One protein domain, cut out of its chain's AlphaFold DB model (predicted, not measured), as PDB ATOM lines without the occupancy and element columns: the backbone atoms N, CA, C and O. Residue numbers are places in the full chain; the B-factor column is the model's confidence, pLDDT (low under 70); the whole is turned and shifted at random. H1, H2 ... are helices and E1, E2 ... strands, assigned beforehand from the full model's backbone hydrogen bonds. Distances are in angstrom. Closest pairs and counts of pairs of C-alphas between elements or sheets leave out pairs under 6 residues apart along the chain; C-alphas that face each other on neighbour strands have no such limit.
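What this domain is: This is residues 2 to 50 and 215 to 253 of the 281 residues of the protein "PF04339 family protein" of Leptospira interrogans serovar Grippotyphosa str. LT2186 (UniProt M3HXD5). A small, twisted sheet has the long helix H3 over one face and the short H2 over the other; H1 only grazes it. The 88 printed residues include three named helices and three strands, ordered H1, E1, H2, E2, E3, H3, class mixed. The sheet, E1, E3, E2, is antiparallel. The whole is only just loose, close to compact, radius of gyration of the C-alphas 14.6 A, spanning 49 by 31 by 18 A.

Where its parts are: H1, residues 2 to 18, starts at C-alpha 2 (96.959, 140.596, 102.958). E1 is 23 to 29, H2 31 to 38, E2 43 to 50, E3 215 to 222. H3, 225 to 251, 39.2 A long, ends at C-alpha 251 (69.168, 151.062, 120.575).

How they stand to each other: N 26 and O 219 of E1 and E3 are 2.9 A apart; N 45 and O 218 of E2 and E3, 2.7 A. E1, H2, E2 form a split strand-helix-strand unit, E3 between its strands, crossover right-handed. H2's and H3's heights over the sheet are 8.3 A and 6.7 A, on opposite faces. Every O i to N i+4 pair is within hydrogen-bond range in H2, 10 of 13 in H1, 21 of 23 in H3.

The domain as a whole: Residues 51 to 214 are cut out; C-alphas 50 and 215 are 8.9 A apart. No printed residue is under 70 in pLDDT.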
ATOM      1  N   LYS A   2      97.079 141.018 104.372       89.19
ATOM      2  CA  LYS A   2      96.959 140.596 102.958       89.19
ATOM      3  C   LYS A   2      98.155 139.809 102.405       89.19
ATOM      4  O   LYS A   2      97.956 138.774 101.782       89.19
ATOM      5  N   GLU A   3      99.379 140.253 102.689       92.50
ATOM      6  CA  GLU A   3     100.604 139.559 102.264       92.50
ATOM      7  C   GLU A   3     100.666 138.115 102.784       92.50
ATOM      8  O   GLU A   3     100.809 137.183 102.001       92.50
ATOM      9  N   VAL A   4     100.456 137.896 104.087       92.31
ATOM     10  CA  VAL A   4     100.458 136.546 104.680       92.31
ATOM     11  C   VAL A   4      99.364 135.678 104.052       92.31
ATOM     12  O   VAL A   4      99.618 134.525 103.699       92.31
ATOM     13  N   CYS A   5      98.163 136.234 103.858       93.75
ATOM     14  CA  CYS A   5      97.062 135.523 103.208       93.75
ATOM     15  C   CYS A   5      97.399 135.113 101.766       93.75
ATOM     16  O   CYS A   5      97.054 133.998 101.383       93.75
ATOM     17  N   SER A   6      98.122 135.946 101.007       95.00
ATOM     18  CA  SER A   6      98.498 135.626  99.620       95.00
ATOM     19  C   SER A   6      99.413 134.415  99.479       95.00
ATOM     20  O   SER A   6      99.383 133.761  98.440       95.00
ATOM     21  N   TYR A   7     100.155 134.061 100.530       95.81
ATOM     22  CA  TYR A   7     100.966 132.844 100.548       95.81
ATOM     23  C   TYR A   7     100.223 131.662 101.180       95.81
ATOM     24  O   TYR A   7     100.228 130.561 100.633       95.81
ATOM     25  N   LEU A   8      99.574 131.863 102.332       96.81
ATOM     26  CA  LEU A   8      99.023 130.751 103.115       96.81
ATOM     27  C   LEU A   8      97.674 130.241 102.603       96.81
ATOM     28  O   LEU A   8      97.421 129.039 102.674       96.81
ATOM     29  N   ILE A   9      96.797 131.121 102.114       97.50
ATOM     30  CA  ILE A   9      95.437 130.720 101.728       97.50
ATOM     31  C   ILE A   9      95.434 129.839 100.473       97.50
ATOM     32  O   ILE A   9      94.806 128.778 100.532       97.50
ATOM     33  N   PRO A  10      96.157 130.167  99.382       97.38
ATOM     34  CA  PRO A  10      96.229 129.278  98.222       97.38
ATOM     35  C   PRO A  10      96.788 127.893  98.571       97.38
ATOM     36  O   PRO A  10      96.244 126.875  98.142       97.38
ATOM     37  N   GLU A  11      97.829 127.838  99.407       98.00
ATOM     38  CA  GLU A  11      98.435 126.575  99.840       98.00
ATOM     39  C   GLU A  11      97.507 125.750 100.735       98.00
ATOM     40  O   GLU A  11      97.409 124.532 100.568       98.00
ATOM     41  N   LEU A  12      96.771 126.401 101.641       97.88
ATOM     42  CA  LEU A  12      95.747 125.749 102.452       97.88
ATOM     43  C   LEU A  12      94.644 125.152 101.573       97.88
ATOM     44  O   LEU A  12      94.292 123.989 101.755       97.88
ATOM     45  N   ILE A  13      94.134 125.910 100.598       97.19
ATOM     46  CA  ILE A  13      93.103 125.439  99.661       97.19
ATOM     47  C   ILE A  13      93.609 124.214  98.894       97.19
ATOM     48  O   ILE A  13      92.966 123.163  98.931       97.19
ATOM     49  N   ARG A  14      94.802 124.309  98.291       97.25
ATOM     50  CA  ARG A  14      95.443 123.209  97.553       97.25
ATOM     51  C   ARG A  14      95.613 121.962  98.421       97.25
ATOM     52  O   ARG A  14      95.386 120.839  97.964       97.25
ATOM     53  N   TYR A  15      96.013 122.140  99.680       97.94
ATOM     54  CA  TYR A  15      96.120 121.046 100.641       97.94
ATOM     55  C   TYR A  15      94.756 120.404 100.919       97.94
ATOM     56  O   TYR A  15      94.634 119.181 100.847       97.94
ATOM     57  N   CYS A  16      93.726 121.202 101.201       97.44
ATOM     58  CA  CYS A  16      92.385 120.705 101.492       97.44
ATOM     59  C   CYS A  16      91.776 119.936 100.312       97.44
ATOM     60  O   CYS A  16      91.182 118.880 100.528       97.44
ATOM     61  N   GLU A  17      91.980 120.404  99.079       95.00
ATOM     62  CA  GLU A  17      91.560 119.702  97.861       95.00
ATOM     63  C   GLU A  17      92.282 118.360  97.710       95.00
ATOM     64  O   GLU A  17      91.640 117.325  97.511       95.00
ATOM     65  N   LYS A  18      93.610 118.340  97.890       97.62
ATOM     66  CA  LYS A  18      94.411 117.106  97.847       97.62
ATOM     67  C   LYS A  18      93.956 116.086  98.896       97.62
ATOM     68  O   LYS A  18      93.923 114.891  98.608       97.62
ATOM     69  N   GLN A  19      93.607 116.551 100.095       98.12
ATOM     70  CA  GLN A  19      93.108 115.713 101.191       98.12
ATOM     71  C   GLN A  19      91.605 115.409 101.101       98.12
ATOM     72  O   GLN A  19      91.085 114.691 101.954       98.12
ATOM     73  N   LYS A  20      90.900 115.920 100.080       96.75
ATOM     74  CA  LYS A  20      89.450 115.751  99.888       96.75
ATOM     75  C   LYS A  20      88.626 116.180 101.112       96.75
ATOM     76  O   LYS A  20      87.648 115.526 101.472       96.75
ATOM     77  N   LEU A  21      89.029 117.269 101.766       97.31
ATOM     78  CA  LEU A  21      88.271 117.841 102.879       97.31
ATOM     79  C   LEU A  21      86.989 118.513 102.368       97.31
ATOM     80  O   LEU A  21      86.915 118.954 101.225       97.31
ATOM     81  N   SER A  22      85.968 118.606 103.222       95.88
ATOM     82  CA  SER A  22      84.665 119.177 102.854       95.88
ATOM     83  C   SER A  22      84.658 120.708 102.800       95.88
ATOM     84  O   SER A  22      83.894 121.299 102.031       95.88
ATOM     85  N   GLY A  23      85.526 121.360 103.576       95.94
ATOM     86  CA  GLY A  23      85.624 122.811 103.628       95.94
ATOM     87  C   GLY A  23      86.704 123.327 104.572       95.94
ATOM     88  O   GLY A  23      87.396 122.557 105.238       95.94
ATOM     89  N   VAL A  24      86.823 124.651 104.618       97.44
ATOM     90  CA  VAL A  24      87.709 125.405 105.509       97.44
ATOM     91  C   VAL A  24      86.887 126.482 106.204       97.44
ATOM     92  O   VAL A  24      86.095 127.178 105.565       97.44
ATOM     93  N   HIS A  25      87.068 126.625 107.515       97.12
ATOM     94  CA  HIS A  25      86.297 127.560 108.327       97.12
ATOM     95  C   HIS A  25      87.213 128.377 109.224       97.12
ATOM     96  O   HIS A  25      87.924 127.828 110.063       97.12
ATOM     97  N   PHE A  26      87.138 129.692 109.072       96.50
ATOM     98  CA  PHE A  26      87.742 130.652 109.979       96.50
ATOM     99  C   PHE A  26      86.636 131.272 110.829       96.50
ATOM    100  O   PHE A  26      85.633 131.746 110.295       96.50
ATOM    101  N   LEU A  27      86.788 131.226 112.151       94.38
ATOM    102  CA  LEU A  27      85.786 131.684 113.114       94.38
ATOM    103  C   LEU A  27      86.329 132.871 113.914       94.38
ATOM    104  O   LEU A  27      87.528 132.922 114.178       94.38
ATOM    105  N   PHE A  28      85.434 133.763 114.350       89.25
ATOM    106  CA  PHE A  28      85.748 134.923 115.203       89.25
ATOM    107  C   PHE A  28      86.770 135.889 114.589       89.25
ATOM    108  O   PHE A  28      87.667 136.382 115.267       89.25
ATOM    109  N   LEU A  29      86.612 136.147 113.295       91.06
ATOM    110  CA  LEU A  29      87.406 137.103 112.539       91.06
ATOM    111  C   LEU A  29      86.979 138.538 112.840       91.06
ATOM    112  O   LEU A  29      85.807 138.811 113.138       91.06
ATOM    113  N   ASN A  30      87.917 139.465 112.668       88.00
ATOM    114  CA  ASN A  30      87.563 140.861 112.457       88.00
ATOM    115  C   ASN A  30      87.068 141.086 111.011       88.00
ATOM    116  O   ASN A  30      87.150 140.210 110.143       88.00
ATOM    117  N   LYS A  31      86.525 142.280 110.749       89.31
ATOM    118  CA  LYS A  31      85.961 142.629 109.440       89.31
ATOM    119  C   LYS A  31      87.010 142.559 108.318       89.31
ATOM    120  O   LYS A  31      86.748 141.905 107.313       89.31
ATOM    121  N   GLU A  32      88.193 143.146 108.518       91.06
ATOM    122  CA  GLU A  32      89.283 143.188 107.525       91.06
ATOM    123  C   GLU A  32      89.759 141.779 107.130       91.06
ATOM    124  O   GLU A  32      89.986 141.492 105.953       91.06
ATOM    125  N   GLU A  33      89.873 140.872 108.100       92.62
ATOM    126  CA  GLU A  33      90.221 139.468 107.866       92.62
ATOM    127  C   GLU A  33      89.158 138.764 107.018       92.62
ATOM    128  O   GLU A  33      89.492 138.062 106.063       92.62
ATOM    129  N   SER A  34      87.875 138.975 107.329       93.56
ATOM    130  CA  SER A  34      86.771 138.376 106.570       93.56
ATOM    131  C   SER A  34      86.676 138.915 105.136       93.56
ATOM    132  O   SER A  34      86.422 138.156 104.197       93.56
ATOM    133  N   GLU A  35      86.938 140.211 104.943       93.50
ATOM    134  CA  GLU A  35      86.992 140.856 103.628       93.50
ATOM    135  C   GLU A  35      88.167 140.316 102.813       93.50
ATOM    136  O   GLU A  35      87.981 139.912 101.667       93.50
ATOM    137  N   THR A  36      89.342 140.191 103.436       95.19
ATOM    138  CA  THR A  36      90.530 139.603 102.805       95.19
ATOM    139  C   THR A  36      90.274 138.160 102.365       95.19
ATOM    140  O   THR A  36      90.614 137.791 101.247       95.19
ATOM    141  N   LEU A  37      89.647 137.327 103.203       96.06
ATOM    142  CA  LEU A  37      89.337 135.935 102.847       96.06
ATOM    143  C   LEU A  37      88.283 135.819 101.739       96.06
ATOM    144  O   LEU A  37      88.308 134.854 100.971       96.06
ATOM    145  N   SER A  38      87.382 136.796 101.624       94.62
ATOM    146  CA  SER A  38      86.363 136.814 100.567       94.62
ATOM    147  C   SER A  38      86.994 136.921  99.170       94.62
ATOM    148  O   SER A  38      86.463 136.347  98.220       94.62
ATOM    149  N   GLU A  39      88.172 137.547  99.051       95.00
ATOM    150  CA  GLU A  39      88.968 137.593  97.809       95.00
ATOM    151  C   GLU A  39      89.417 136.187  97.340       95.00
ATOM    152  O   GLU A  39      89.668 135.982  96.155       95.00
ATOM    153  N   TYR A  40      89.451 135.192  98.237       95.81
ATOM    154  CA  TYR A  40      89.826 133.796  97.951       95.81
ATOM    155  C   TYR A  40      88.613 132.858  97.813       95.81
ATOM    156  O   TYR A  40      88.754 131.635  97.881       95.81
ATOM    157  N   GLY A  41      87.405 133.406  97.653       93.56
ATOM    158  CA  GLY A  41      86.179 132.621  97.487       93.56
ATOM    159  C   GLY A  41      85.597 132.063  98.789       93.56
ATOM    160  O   GLY A  41      84.748 131.171  98.744       93.56
ATOM    161  N   PHE A  42      86.034 132.564  99.949       96.12
ATOM    162  CA  PHE A  42      85.346 132.286 101.209       96.12
ATOM    163  C   PHE A  42      84.062 133.104 101.313       96.12
ATOM    164  O   PHE A  42      83.997 134.272 100.935       96.12
ATOM    165  N   VAL A  43      83.051 132.502 101.922       95.12
ATOM    166  CA  VAL A  43      81.754 133.123 102.161       95.12
ATOM    167  C   VAL A  43      81.698 133.621 103.592       95.12
ATOM    168  O   VAL A  43      81.800 132.832 104.535       95.12
ATOM    169  N   THR A  44      81.517 134.924 103.761       95.44
ATOM    170  CA  THR A  44      81.446 135.538 105.088       95.44
ATOM    171  C   THR A  44      80.049 135.406 105.687       95.44
ATOM    172  O   THR A  44      79.050 135.773 105.069       95.44
ATOM    173  N   ARG A  45      79.976 134.922 106.920       95.81
ATOM    174  CA  ARG A  45      78.803 134.959 107.783       95.81
ATOM    175  C   ARG A  45      78.987 136.060 108.821       95.81
ATOM    176  O   ARG A  45      80.057 136.185 109.414       95.81
ATOM    177  N   LEU A  46      77.928 136.833 109.044       94.44
ATOM    178  CA  LEU A  46      77.852 137.778 110.150       94.44
ATOM    179  C   LEU A  46      77.045 137.148 111.281       94.44
ATOM    180  O   LEU A  46      75.971 136.595 111.067       94.44
ATOM    181  N   SER A  47      77.557 137.264 112.493       91.88
ATOM    182  CA  SER A  47      76.835 136.958 113.717       91.88
ATOM    183  C   SER A  47      77.108 138.052 114.743       91.88
ATOM    184  O   SER A  47      77.716 139.076 114.425       91.88
ATOM    185  N   HIS A  48      76.694 137.845 115.987       90.19
ATOM    186  CA  HIS A  48      77.009 138.760 117.070       90.19
ATOM    187  C   HIS A  48      77.422 138.015 118.331       90.19
ATOM    188  O   HIS A  48      77.083 136.851 118.548       90.19
ATOM    189  N   GLN A  49      78.137 138.734 119.184       90.56
ATOM    190  CA  GLN A  49      78.401 138.354 120.560       90.56
ATOM    191  C   GLN A  49      78.190 139.561 121.465       90.56
ATOM    192  O   GLN A  49      78.197 140.699 121.012       90.56
ATOM    193  N   TYR A  50      78.024 139.320 122.759       90.81
ATOM    194  CA  TYR A  50      77.949 140.391 123.743       90.81
ATOM    195  C   TYR A  50      79.328 140.629 124.350       90.81
ATOM    196  O   TYR A  50      79.830 139.780 125.094       90.81
ATOM    197  N   PRO A 215      79.321 142.905 116.321       91.12
ATOM    198  CA  PRO A 215      79.422 142.055 115.148       91.12
ATOM    199  C   PRO A 215      80.615 141.107 115.282       91.12
ATOM    200  O   PRO A 215      81.693 141.483 115.740       91.12
ATOM    201  N   THR A 216      80.421 139.865 114.856       91.25
ATOM    202  CA  THR A 216      81.480 138.857 114.757       91.25
ATOM    203  C   THR A 216      81.399 138.186 113.400       91.25
ATOM    204  O   THR A 216      80.303 137.901 112.908       91.25
ATOM    205  N   TYR A 217      82.553 137.949 112.787       94.31
ATOM    206  CA  TYR A 217      82.627 137.431 111.430       94.31
ATOM    207  C   TYR A 217      83.177 136.007 111.436       94.31
ATOM    208  O   TYR A 217      84.042 135.642 112.236       94.31
ATOM    209  N   SER A 218      82.678 135.188 110.524       96.38
ATOM    210  CA  SER A 218      83.291 133.913 110.175       96.38
ATOM    211  C   SER A 218      83.310 133.762 108.664       96.38
ATOM    212  O   SER A 218      82.423 134.260 107.981       96.38
ATOM    213  N   SER A 219      84.319 133.086 108.128       96.69
ATOM    214  CA  SER A 219      84.494 132.915 106.687       96.69
ATOM    215  C   SER A 219      84.604 131.433 106.364       96.69
ATOM    216  O   SER A 219      85.367 130.695 106.992       96.69
ATOM    217  N   HIS A 220      83.814 130.984 105.391       96.75
ATOM    218  CA  HIS A 220      83.610 129.569 105.104       96.75
ATOM    219  C   HIS A 220      83.847 129.273 103.624       96.75
ATOM    220  O   HIS A 220      83.158 129.810 102.763       96.75
ATOM    221  N   LEU A 221      84.782 128.373 103.332       96.62
ATOM    222  CA  LEU A 221      84.959 127.788 102.009       96.62
ATOM    223  C   LEU A 221      84.383 126.374 102.028       96.62
ATOM    224  O   LEU A 221      84.786 125.552 102.845       96.62
ATOM    225  N   ILE A 222      83.443 126.087 101.133       96.00
ATOM    226  CA  ILE A 222      82.800 124.771 101.004       96.00
ATOM    227  C   ILE A 222      83.171 124.202  99.641       96.00
ATOM    228  O   ILE A 222      82.866 124.834  98.637       96.00
ATOM    229  N   PHE A 223      83.821 123.042  99.559       95.75
ATOM    230  CA  PHE A 223      84.304 122.531  98.264       95.75
ATOM    231  C   PHE A 223      83.184 121.975  97.375       95.75
ATOM    232  O   PHE A 223      83.258 122.070  96.153       95.75
ATOM    233  N   HIS A 224      82.106 121.460  97.968       94.94
ATOM    234  CA  HIS A 224      80.951 120.996  97.206       94.94
ATOM    235  C   HIS A 224      80.126 122.182  96.676       94.94
ATOM    236  O   HIS A 224      79.460 122.877  97.444       94.94
ATOM    237  N   SER A 225      80.085 122.359  95.354       91.75
ATOM    238  CA  SER A 225      79.436 123.500  94.683       91.75
ATOM    239  C   SER A 225      77.952 123.671  95.035       91.75
ATOM    240  O   SER A 225      77.522 124.772  95.361       91.75
ATOM    241  N   GLY A 226      77.171 122.584  95.054       92.88
ATOM    242  CA  GLY A 226      75.749 122.635  95.427       92.88
ATOM    243  C   GLY A 226      75.505 123.171  96.847       92.88
ATOM    244  O   GLY A 226      74.697 124.080  97.035       92.88
ATOM    245  N   ALA A 227      76.245 122.662  97.838       92.31
ATOM    246  CA  ALA A 227      76.196 123.142  99.215       92.31
ATOM    247  C   ALA A 227      76.693 124.590  99.338       92.31
ATOM    248  O   ALA A 227      76.041 125.391 100.003       92.31
ATOM    249  N   ARG A 228      77.794 124.946  98.656       93.56
ATOM    250  CA  ARG A 228      78.322 126.318  98.622       93.56
ATOM    251  C   ARG A 228      77.256 127.306  98.153       93.56
ATOM    252  O   ARG A 228      76.943 128.233  98.887       93.56
ATOM    253  N   ASN A 229      76.642 127.059  96.998       92.81
ATOM    254  CA  ASN A 229      75.638 127.956  96.421       92.81
ATOM    255  C   ASN A 229      74.413 128.124  97.335       92.81
ATOM    256  O   ASN A 229      73.867 129.221  97.462       92.81
ATOM    257  N   ALA A 230      73.969 127.041  97.984       93.56
ATOM    258  CA  ALA A 230      72.859 127.096  98.932       93.56
ATOM    259  C   ALA A 230      73.205 127.938 100.174       93.56
ATOM    260  O   ALA A 230      72.401 128.774 100.587       93.56
ATOM    261  N   ILE A 231      74.407 127.749 100.727       93.38
ATOM    262  CA  ILE A 231      74.907 128.490 101.892       93.38
ATOM    263  C   ILE A 231      75.124 129.966 101.544       93.38
ATOM    264  O   ILE A 231      74.689 130.830 102.296       93.38
ATOM    265  N   GLU A 232      75.733 130.281 100.400       92.81
ATOM    266  CA  GLU A 232      75.959 131.661  99.948       92.81
ATOM    267  C   GLU A 232      74.666 132.457  99.830       92.81
ATOM    268  O   GLU A 232      74.590 133.588 100.315       92.81
ATOM    269  N   ARG A 233      73.637 131.853  99.224       92.19
ATOM    270  CA  ARG A 233      72.324 132.482  99.093       92.19
ATOM    271  C   ARG A 233      71.710 132.767 100.462       92.19
ATOM    272  O   ARG A 233      71.292 133.892 100.702       92.19
ATOM    273  N   PHE A 234      71.722 131.780 101.359       93.12
ATOM    274  CA  PHE A 234      71.216 131.947 102.722       93.12
ATOM    275  C   PHE A 234      71.977 133.041 103.490       93.12
ATOM    276  O   PHE A 234      71.365 133.932 104.072       93.12
ATOM    277  N   LEU A 235      73.312 133.022 103.447       93.50
ATOM    278  CA  LEU A 235      74.145 133.983 104.172       93.50
ATOM    279  C   LEU A 235      73.993 135.410 103.643       93.50
ATOM    280  O   LEU A 235      74.183 136.359 104.401       93.50
ATOM    281  N   LYS A 236      73.648 135.596 102.364       89.19
ATOM    282  CA  LYS A 236      73.377 136.931 101.823       89.19
ATOM    283  C   LYS A 236      72.206 137.603 102.544       89.19
ATOM    284  O   LYS A 236      72.345 138.761 102.919       89.19
ATOM    285  N   GLU A 237      71.115 136.873 102.754       90.25
ATOM    286  CA  GLU A 237      69.919 137.348 103.464       90.25
ATOM    287  C   GLU A 237      70.137 137.389 104.986       90.25
ATOM    288  O   GLU A 237      69.751 138.348 105.647       90.25
ATOM    289  N   GLU A 238      70.825 136.393 105.560       94.31
ATOM    290  CA  GLU A 238      71.114 136.359 107.004       94.31
ATOM    291  C   GLU A 238      71.934 137.581 107.451       94.31
ATOM    292  O   GLU A 238      71.700 138.124 108.532       94.31
ATOM    293  N   ARG A 239      72.885 138.043 106.624       93.25
ATOM    294  CA  ARG A 239      73.747 139.182 106.970       93.25
ATOM    295  C   ARG A 239      72.968 140.480 107.163       93.25
ATOM    296  O   ARG A 239      73.265 141.174 108.129       93.25
ATOM    297  N   SER A 240      72.009 140.809 106.292       90.44
ATOM    298  CA  SER A 240      71.223 142.045 106.438       90.44
ATOM    299  C   SER A 240      70.365 141.998 107.700       90.44
ATOM    300  O   SER A 240      70.465 142.897 108.531       90.44
ATOM    301  N   HIS A 241      69.645 140.895 107.924       93.69
ATOM    302  CA  HIS A 241      68.835 140.727 109.137       93.69
ATOM    303  C   HIS A 241      69.681 140.771 110.417       93.69
ATOM    304  O   HIS A 241      69.267 141.325 111.431       93.69
ATOM    305  N   MET A 242      70.888 140.197 110.395       94.38
ATOM    306  CA  MET A 242      71.791 140.239 111.544       94.38
ATOM    307  C   MET A 242      72.297 141.661 111.825       94.38
ATOM    308  O   MET A 242      72.428 142.026 112.991       94.38
ATOM    309  N   GLN A 243      72.577 142.465 110.793       92.25
ATOM    310  CA  GLN A 243      72.970 143.871 110.964       92.25
ATOM    311  C   GLN A 243      71.852 144.686 111.615       92.25
ATOM    312  O   GLN A 243      72.109 145.372 112.605       92.25
ATOM    313  N   GLU A 244      70.629 144.555 111.102       92.44
ATOM    314  CA  GLU A 244      69.435 145.213 111.644       92.44
ATOM    315  C   GLU A 244      69.207 144.807 113.103       92.44
ATOM    316  O   GLU A 244      69.145 145.661 113.984       92.44
ATOM    317  N   MET A 245      69.230 143.506 113.401       92.88
ATOM    318  CA  MET A 245      69.045 143.001 114.763       92.88
ATOM    319  C   MET A 245      70.120 143.517 115.736       92.88
ATOM    320  O   MET A 245      69.799 143.881 116.871       92.88
ATOM    321  N   ILE A 246      71.393 143.591 115.320       91.94
ATOM    322  CA  ILE A 246      72.468 144.172 116.147       91.94
ATOM    323  C   ILE A 246      72.169 145.645 116.454       91.94
ATOM    324  O   ILE A 246      72.339 146.077 117.598       91.94
ATOM    325  N   GLN A 247      71.738 146.411 115.449       91.06
ATOM    326  CA  GLN A 247      71.393 147.819 115.610       91.06
ATOM    327  C   GLN A 247      70.208 147.991 116.570       91.06
ATOM    328  O   GLN A 247      70.363 148.645 117.602       91.06
ATOM    329  N   GLU A 248      69.079 147.337 116.293       91.94
ATOM    330  CA  GLU A 248      67.858 147.387 117.109       91.94
ATOM    331  C   GLU A 248      68.120 146.967 118.562       91.94
ATOM    332  O   GLU A 248      67.657 147.602 119.518       91.94
ATOM    333  N   THR A 249      68.921 145.914 118.756       91.12
ATOM    334  CA  THR A 249      69.335 145.470 120.090       91.12
ATOM    335  C   THR A 249      70.073 146.591 120.814       91.12
ATOM    336  O   THR A 249      69.772 146.896 121.967       91.12
ATOM    337  N   ASN A 250      71.028 147.245 120.156       92.38
ATOM    338  CA  ASN A 250      71.852 148.272 120.785       92.38
ATOM    339  C   ASN A 250      71.114 149.599 121.034       92.38
ATOM    340  O   ASN A 250      71.469 150.298 121.987       92.38
ATOM    341  N   GLU A 251      70.057 149.920 120.287       91.69
ATOM    342  CA  GLU A 251      69.168 151.062 120.575       91.69
ATOM    343  C   GLU A 251      68.514 150.943 121.965       91.69
ATOM    344  O   GLU A 251      68.350 151.924 122.700       91.69
ATOM    345  N   HIS A 252      68.252 149.710 122.402       91.62
ATOM    346  CA  HIS A 252      67.680 149.401 123.711       91.62
ATOM    347  C   HIS A 252      68.732 149.219 124.816       91.62
ATOM    348  O   HIS A 252      68.405 148.776 125.924       91.62
ATOM    349  N   SER A 253      69.998 149.570 124.552       92.19
ATOM    350  CA  SER A 253      71.115 149.329 125.472       92.19
ATOM    351  C   SER A 253      70.857 149.890 126.875       92.19
ATOM    352  O   SER A 253      70.304 150.990 127.028       92.19
TER     353      SER A 253